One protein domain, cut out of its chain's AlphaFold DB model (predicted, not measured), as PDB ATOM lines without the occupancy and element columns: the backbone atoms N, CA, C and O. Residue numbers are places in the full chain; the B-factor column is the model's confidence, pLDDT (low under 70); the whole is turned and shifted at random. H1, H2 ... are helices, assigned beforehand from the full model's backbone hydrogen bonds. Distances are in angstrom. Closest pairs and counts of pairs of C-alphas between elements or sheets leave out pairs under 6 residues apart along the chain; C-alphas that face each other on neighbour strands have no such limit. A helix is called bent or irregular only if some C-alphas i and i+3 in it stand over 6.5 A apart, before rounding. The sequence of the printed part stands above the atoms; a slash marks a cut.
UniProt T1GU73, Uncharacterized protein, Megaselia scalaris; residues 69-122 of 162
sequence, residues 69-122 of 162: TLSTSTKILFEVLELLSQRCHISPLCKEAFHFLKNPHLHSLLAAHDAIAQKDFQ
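Overview. This is residues 69 to 122 of the 162 residues of an uncharacterized protein of Megaselia scalaris (UniProt T1GU73). Three helices make a narrow rod: H1 runs along one long side, and H2 and H3, set one after the other as a wide V, make the other. H1 and H2 form a helical hairpin at one end of the rod, the start of H1 meets H3 at Thr 74 and Leu 110, and the later part of H3 runs on past H1 toward the other end. The printed part has 54 residues with three named helices, in the order H1, H2, H3, and no named strand; the class is all helix. The whole is loose, with a radius of gyration of the C-alphas of 13.0 A, and its C-alphas span 45 by 17 by 14 A.

Along the chain. The printed part begins at Thr 69, and H1 follows at residues 73 to 85, with C-alpha 73 at (-93.838, 41.191, -41.432) and 18.2 A from its first to its last C-alpha. H2 covers residues 92 to 101 and measures 14.1 A; C-alpha 92 is at (-81.820, 22.753, -52.244). H3, the longest helix with 15 residues, covers residues 104 to 118 and measures 20.9 A, ending with C-alpha 118 at (-97.212, 50.656, -36.400). No helix is bent or irregular.

Arrangement. H1 and H2 touch, and their closest C-alphas, those of Leu 84 and Cys 94, are 5.8 A apart. They form a helical hairpin, running opposite ways at a shallow tilt of 28 degrees. H1 also touches H3, with residues 73 to 74 alone of H1; the closest C-alphas, those of Thr 74 and Leu 110, are 5.4 A apart. H1 and H3 run opposite ways at a steep tilt of 38 degrees. H2 and H3 are close but not clearly touching, with the closest C-alphas, those of Leu 101 and His 107, 8.0 A apart. They run the same way at a steep tilt of 58 degrees, and their centres are 20.2 A apart. In H1, H2 and H3, every O i to N i+4 pair is within hydrogen-bond range.

Size, cuts and confidence. The outline is a rod, and the two C-alphas farthest apart, those of Ile 90 and Gln 122, are 45.0 A apart. The C-alphas of the first and last printed residues, Thr 69 and Gln 122, are 19.6 A apart. The printed part has no cut. The link from H1 to H2 is short, with 6 residues between them, the link from H2 to H3 is tight, with 2 residues, and no link is long. The mean pLDDT of the printed part is 94.5, and no printed residue is under 70.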
ATOM      1  N   THR A  69    -100.681  45.962 -45.308       90.25
ATOM      2  CA  THR A  69    -101.497  44.746 -45.147       90.25
ATOM      3  C   THR A  69    -101.267  44.078 -43.788       90.25
ATOM      4  O   THR A  69    -102.134  43.370 -43.284       90.25
ATOM      5  N   LEU A  70    -100.095  44.301 -43.193       92.25
ATOM      6  CA  LEU A  70     -99.670  43.742 -41.916       92.25
ATOM      7  C   LEU A  70     -98.765  44.752 -41.194       92.25
ATOM      8  O   LEU A  70     -98.215  45.652 -41.821       92.25
ATOM      9  N   SER A  71     -98.574  44.585 -39.890       94.12
ATOM     10  CA  SER A  71     -97.631  45.360 -39.073       94.12
ATOM     11  C   SER A  71     -96.536  44.510 -38.412       94.12
ATOM     12  O   SER A  71     -95.839  44.986 -37.523       94.12
ATOM     13  N   THR A  72     -96.408  43.237 -38.793       95.81
ATOM     14  CA  THR A  72     -95.555  42.225 -38.142       95.81
ATOM     15  C   THR A  72     -94.812  41.347 -39.156       95.81
ATOM     16  O   THR A  72     -94.538  40.169 -38.916       95.81
ATOM     17  N   SER A  73     -94.469  41.905 -40.313       96.69
ATOM     18  CA  SER A  73     -93.838  41.191 -41.432       96.69
ATOM     19  C   SER A  73     -92.476  40.617 -41.055       96.69
ATOM     20  O   SER A  73     -92.119  39.522 -41.484       96.69
ATOM     21  N   THR A  74     -91.740  41.317 -40.196       96.38
ATOM     22  CA  THR A  74     -90.456  40.870 -39.650       96.38
ATOM     23  C   THR A  74     -90.622  39.604 -38.809       96.38
ATOM     24  O   THR A  74     -89.834  38.667 -38.933       96.38
ATOM     25  N   LYS A  75     -91.682  39.530 -37.994       96.88
ATOM     26  CA  LYS A  75     -92.003  38.332 -37.206       96.88
ATOM     27  C   LYS A  75     -92.318  37.148 -38.121       96.88
ATOM     28  O   LYS A  75     -91.745  36.079 -37.936       96.88
ATOM     29  N   ILE A  76     -93.151  37.363 -39.144       97.44
ATOM     30  CA  ILE A  76     -93.469  36.321 -40.134       97.44
ATOM     31  C   ILE A  76     -92.203  35.844 -40.854       97.44
ATOM     32  O   ILE A  76     -92.026  34.643 -41.044       97.44
ATOM     33  N   LEU A  77     -91.294  36.750 -41.229       97.56
ATOM     34  CA  LEU A  77     -90.023  36.368 -41.849       97.56
ATOM     35  C   LEU A  77     -89.224  35.414 -40.950       97.56
ATOM     36  O   LEU A  77     -88.711  34.410 -41.444       97.56
ATOM     37  N   PHE A  78     -89.134  35.691 -39.646       97.25
ATOM     38  CA  PHE A  78     -88.436  34.809 -38.708       97.25
ATOM     39  C   PHE A  78     -89.108  33.439 -38.574       97.25
ATOM     40  O   PHE A  78     -88.407  32.429 -38.618       97.25
ATOM     41  N   GLU A  79     -90.440  33.388 -38.505       98.00
ATOM     42  CA  GLU A  79     -91.195  32.125 -38.495       98.00
ATOM     43  C   GLU A  79     -90.933  31.307 -39.777       98.00
ATOM     44  O   GLU A  79     -90.666  30.105 -39.726       98.00
ATOM     45  N   VAL A  80     -90.920  31.958 -40.947       97.69
ATOM     46  CA  VAL A  80     -90.601  31.307 -42.230       97.69
ATOM     47  C   VAL A  80     -89.157  30.801 -42.258       97.69
ATOM     48  O   VAL A  80     -88.907  29.682 -42.713       97.69
ATOM     49  N   LEU A  81     -88.196  31.591 -41.773       98.06
ATOM     50  CA  LEU A  81     -86.793  31.184 -41.683       98.06
ATOM     51  C   LEU A  81     -86.620  29.963 -40.773       98.06
ATOM     52  O   LEU A  81     -85.883  29.043 -41.134       98.06
ATOM     53  N   GLU A  82     -87.318  29.915 -39.638       97.81
ATOM     54  CA  GLU A  82     -87.310  28.764 -38.734       97.81
ATOM     55  C   GLU A  82     -87.820  27.501 -39.443       97.81
ATOM     56  O   GLU A  82     -87.126  26.480 -39.458       97.81
ATOM     57  N   LEU A  83     -88.959  27.587 -40.137       97.25
ATOM     58  CA  LEU A  83     -89.527  26.472 -40.904       97.25
ATOM     59  C   LEU A  83     -88.615  26.008 -42.051       97.25
ATOM     60  O   LEU A  83     -88.470  24.808 -42.298       97.25
ATOM     61  N   LEU A  84     -87.981  26.941 -42.765       97.38
ATOM     62  CA  LEU A  84     -87.062  26.617 -43.857       97.38
ATOM     63  C   LEU A  84     -85.778  25.964 -43.349       97.38
ATOM     64  O   LEU A  84     -85.281  25.030 -43.987       97.38
ATOM     65  N   SER A  85     -85.255  26.410 -42.203       96.19
ATOM     66  CA  SER A  85     -84.017  25.879 -41.620       96.19
ATOM     67  C   SER A  85     -84.095  24.363 -41.402       96.19
ATOM     68  O   SER A  85     -83.167  23.630 -41.749       96.19
ATOM     69  N   GLN A  86     -85.264  23.874 -40.974       96.69
ATOM     70  CA  GLN A  86     -85.539  22.455 -40.738       96.69
ATOM     71  C   GLN A  86     -85.525  21.622 -42.028       96.69
ATOM     72  O   GLN A  86     -85.364  20.406 -41.980       96.69
ATOM     73  N   ARG A  87     -85.667  22.255 -43.199       96.44
ATOM     74  CA  ARG A  87     -85.814  21.584 -44.503       96.44
ATOM     75  C   ARG A  87     -84.644  21.818 -45.459       96.44
ATOM     76  O   ARG A  87     -84.605  21.204 -46.525       96.44
ATOM     77  N   CYS A  88     -83.667  22.646 -45.083       95.62
ATOM     78  CA  CYS A  88     -82.502  22.983 -45.914       95.62
ATOM     79  C   CYS A  88     -81.642  21.768 -46.301       95.62
ATOM     80  O   CYS A  88     -80.997  21.783 -47.346       95.62
ATOM     81  N   HIS A  89     -81.627  20.720 -45.471       94.56
ATOM     82  CA  HIS A  89     -80.896  19.480 -45.751       94.56
ATOM     83  C   HIS A  89     -81.625  18.561 -46.746       94.56
ATOM     84  O   HIS A  89     -81.003  17.681 -47.331       94.56
ATOM     85  N   ILE A  90     -82.932  18.769 -46.937       95.94
ATOM     86  CA  ILE A  90     -83.797  17.936 -47.782       95.94
ATOM     87  C   ILE A  90     -83.985  18.575 -49.158       95.94
ATOM     88  O   ILE A  90     -84.018  17.882 -50.171       95.94
ATOM     89  N   SER A  91     -84.128  19.901 -49.200       97.19
ATOM     90  CA  SER A  91     -84.469  20.636 -50.415       97.19
ATOM     91  C   SER A  91     -83.445  21.739 -50.702       97.19
ATOM     92  O   SER A  91     -83.335  22.682 -49.907       97.19
ATOM     93  N   PRO A  92     -82.736  21.688 -51.847       96.31
ATOM     94  CA  PRO A  92     -81.820  22.753 -52.244       96.31
ATOM     95  C   PRO A  92     -82.554  24.085 -52.459       96.31
ATOM     96  O   PRO A  92     -82.009  25.130 -52.120       96.31
ATOM     97  N   LEU A  93     -83.815  24.049 -52.908       96.88
ATOM     98  CA  LEU A  93     -84.657  25.241 -53.030       96.88
ATOM     99  C   LEU A  93     -84.943  25.878 -51.662       96.88
ATOM    100  O   LEU A  93     -84.884  27.094 -51.527       96.88
ATOM    101  N   CYS A  94     -85.211  25.073 -50.625       97.44
ATOM    102  CA  CYS A  94     -85.387  25.603 -49.267       97.44
ATOM    103  C   CYS A  94     -84.101  26.256 -48.752       97.44
ATOM    104  O   CYS A  94     -84.169  27.298 -48.107       97.44
ATOM    105  N   LYS A  95     -82.939  25.671 -49.063       97.25
ATOM    106  CA  LYS A  95     -81.633  26.236 -48.707       97.25
ATOM    107  C   LYS A  95     -81.375  27.570 -49.411       97.25
ATOM    108  O   LYS A  95     -80.928  28.517 -48.771       97.25
ATOM    109  N   GLU A  96     -81.675  27.659 -50.703       97.88
ATOM    110  CA  GLU A  96     -81.549  28.899 -51.473       97.88
ATOM    111  C   GLU A  96     -82.494  29.988 -50.951       97.88
ATOM    112  O   GLU A  96     -82.044  31.090 -50.641       97.88
ATOM    113  N   ALA A  97     -83.775  29.658 -50.751       97.62
ATOM    114  CA  ALA A  97     -84.759  30.577 -50.184       97.62
ATOM    115  C   ALA A  97     -84.343  31.064 -48.789       97.62
ATOM    116  O   ALA A  97     -84.418  32.256 -48.513       97.62
ATOM    117  N   PHE A  98     -83.841  30.178 -47.925       97.88
ATOM    118  CA  PHE A  98     -83.337  30.553 -46.605       97.88
ATOM    119  C   PHE A  98     -82.181  31.559 -46.695       97.88
ATOM    120  O   PHE A  98     -82.175  32.562 -45.985       97.88
ATOM    121  N   HIS A  99     -81.210  31.333 -47.585       96.69
ATOM    122  CA  HIS A  99     -80.099  32.268 -47.775       96.69
ATOM    123  C   HIS A  99     -80.545  33.609 -48.361       96.69
ATOM    124  O   HIS A  99     -80.062  34.647 -47.912       96.69
ATOM    125  N   PHE A 100     -81.476  33.595 -49.314       97.06
ATOM    126  CA  PHE A 100     -82.058  34.811 -49.876       97.06
ATOM    127  C   PHE A 100     -82.818  35.616 -48.815       97.06
ATOM    128  O   PHE A 100     -82.604  36.818 -48.672       97.06
ATOM    129  N   LEU A 101     -83.663  34.949 -48.028       97.25
ATOM    130  CA  LEU A 101     -84.480  35.583 -46.998       97.25
ATOM    131  C   LEU A 101     -83.647  36.143 -45.838       97.25
ATOM    132  O   LEU A 101     -84.048  37.134 -45.242       97.25
ATOM    133  N   LYS A 102     -82.459  35.583 -45.575       95.62
ATOM    134  CA  LYS A 102     -81.477  36.125 -44.618       95.62
ATOM    135  C   LYS A 102     -80.750  37.388 -45.096       95.62
ATOM    136  O   LYS A 102     -79.854  37.867 -44.398       95.62
ATOM    137  N   ASN A 103     -81.062  37.910 -46.282       96.12
ATOM    138  CA  ASN A 103     -80.425  39.119 -46.784       96.12
ATOM    139  C   ASN A 103     -80.737  40.311 -45.853       96.12
ATOM    140  O   ASN A 103     -81.912  40.616 -45.631       96.12
ATOM    141  N   PRO A 104     -79.720  41.028 -45.340       94.12
ATOM    142  CA  PRO A 104     -79.933  42.125 -44.398       94.12
ATOM    143  C   PRO A 104     -80.808  43.246 -44.971       94.12
ATOM    144  O   PRO A 104     -81.592  43.837 -44.238       94.12
ATOM    145  N   HIS A 105     -80.751  43.503 -46.281       95.88
ATOM    146  CA  HIS A 105     -81.596  44.513 -46.919       95.88
ATOM    147  C   HIS A 105     -83.079  44.143 -46.862       95.88
ATOM    148  O   HIS A 105     -83.916  45.027 -46.685       95.88
ATOM    149  N   LEU A 106     -83.412  42.851 -46.962       95.44
ATOM    150  CA  LEU A 106     -84.792  42.392 -46.820       95.44
ATOM    151  C   LEU A 106     -85.279  42.584 -45.382       95.44
ATOM    152  O   LEU A 106     -86.374  43.095 -45.171       95.44
ATOM    153  N   HIS A 107     -84.446  42.239 -44.400       95.44
ATOM    154  CA  HIS A 107     -84.758  42.461 -42.988       95.44
ATOM    155  C   HIS A 107     -84.986  43.951 -42.691       95.44
ATOM    156  O   HIS A 107     -85.991  44.299 -42.080       95.44
ATOM    157  N   SER A 108     -84.104  44.840 -43.164       94.75
ATOM    158  CA  SER A 108     -84.268  46.291 -42.989       94.75
ATOM    159  C   SER A 108     -85.527  46.825 -43.672       94.75
ATOM    160  O   SER A 108     -86.199  47.687 -43.113       94.75
ATOM    161  N   LEU A 109     -85.872  46.306 -44.855       96.00
ATOM    162  CA  LEU A 109     -87.092  46.686 -45.563       96.00
ATOM    163  C   LEU A 109     -88.351  46.284 -44.783       96.00
ATOM    164  O   LEU A 109     -89.257  47.100 -44.640       96.00
ATOM    165  N   LEU A 110     -88.408  45.053 -44.261       95.56
ATOM    166  CA  LEU A 110     -89.551  44.586 -43.469       95.56
ATOM    167  C   LEU A 110     -89.648  45.297 -42.115       95.56
ATOM    168  O   LEU A 110     -90.751  45.616 -41.681       95.56
ATOM    169  N   ALA A 111     -88.514  45.614 -41.487       93.56
ATOM    170  CA  ALA A 111     -88.489  46.410 -40.264       93.56
ATOM    171  C   ALA A 111     -89.009  47.837 -40.512       93.56
ATOM    172  O   ALA A 111     -89.848  48.325 -39.760       93.56
ATOM    173  N   ALA A 112     -88.573  48.487 -41.598       93.94
ATOM    174  CA  ALA A 112     -89.087  49.799 -41.991       93.94
ATOM    175  C   ALA A 112     -90.590  49.751 -42.301       93.94
ATOM    176  O   ALA A 112     -91.338  50.637 -41.894       93.94
ATOM    177  N   HIS A 113     -91.037  48.702 -42.996       94.44
ATOM    178  CA  HIS A 113     -92.453  48.468 -43.251       94.44
ATOM    179  C   HIS A 113     -93.251  48.364 -41.946       94.44
ATOM    180  O   HIS A 113     -94.258  49.054 -41.797       94.44
ATOM    181  N   ASP A 114     -92.800  47.544 -40.993       94.81
ATOM    182  CA  ASP A 114     -93.491  47.364 -39.717       94.81
ATOM    183  C   ASP A 114     -93.503  48.662 -38.892       94.81
ATOM    184  O   ASP A 114     -94.555  49.027 -38.374       94.81
ATOM    185  N   ALA A 115     -92.406  49.428 -38.856       91.69
ATOM    186  CA  ALA A 115     -92.355  50.731 -38.183       91.69
ATOM    187  C   ALA A 115     -93.354  51.743 -38.780       91.69
ATOM    188  O   ALA A 115     -94.060  52.442 -38.049       91.69
ATOM    189  N   ILE A 116     -93.473  51.793 -40.113       89.50
ATOM    190  CA  ILE A 116     -94.472  52.626 -40.800       89.50
ATOM    191  C   ILE A 116     -95.889  52.148 -40.460       89.50
ATOM    192  O   ILE A 116     -96.756  52.961 -40.138       89.50
ATOM    193  N   ALA A 117     -96.125  50.835 -40.496       90.25
ATOM    194  CA  ALA A 117     -97.428  50.240 -40.216       90.25
ATOM    195  C   ALA A 117     -97.889  50.442 -38.768       90.25
ATOM    196  O   ALA A 117     -99.079  50.633 -38.521       90.25
ATOM    197  N   GLN A 118     -96.953  50.437 -37.823       89.88
ATOM    198  CA  GLN A 118     -97.212  50.656 -36.400       89.88
ATOM    199  C   GLN A 118     -97.245  52.138 -36.016       89.88
ATOM    200  O   GLN A 118     -97.620  52.461 -34.893       89.88
ATOM    201  N   LYS A 119     -96.897  53.044 -36.943       85.44
ATOM    202  CA  LYS A 119     -96.717  54.480 -36.678       85.44
ATOM    203  C   LYS A 119     -95.662  54.770 -35.603       85.44
ATOM    204  O   LYS A 119     -95.707  55.820 -34.967       85.44
ATOM    205  N   ASP A 120     -94.661  53.900 -35.487       81.56
ATOM    206  CA  ASP A 120     -93.545  53.982 -34.526       81.56
ATOM    207  C   ASP A 120     -92.510  55.077 -34.879       81.56
ATOM    208  O   ASP A 120     -91.367  55.092 -34.444       81.56
ATOM    209  N   PHE A 121     -92.906  56.012 -35.738       78.81
ATOM    210  CA  PHE A 121     -92.153  57.211 -36.093       78.81
ATOM    211  C   PHE A 121     -92.793  58.479 -35.509       78.81
ATOM    212  O   PHE A 121     -92.258  59.576 -35.682       78.81
ATOM    213  N   GLN A 122     -93.971  58.368 -34.885       72.88
ATOM    214  CA  GLN A 122     -94.623  59.508 -34.254       72.88
ATOM    215  C   GLN A 122     -93.984  59.780 -32.887       72.88
ATOM    216  O   GLN A 122     -93.761  58.839 -32.128       72.88
TER     217      GLN A 122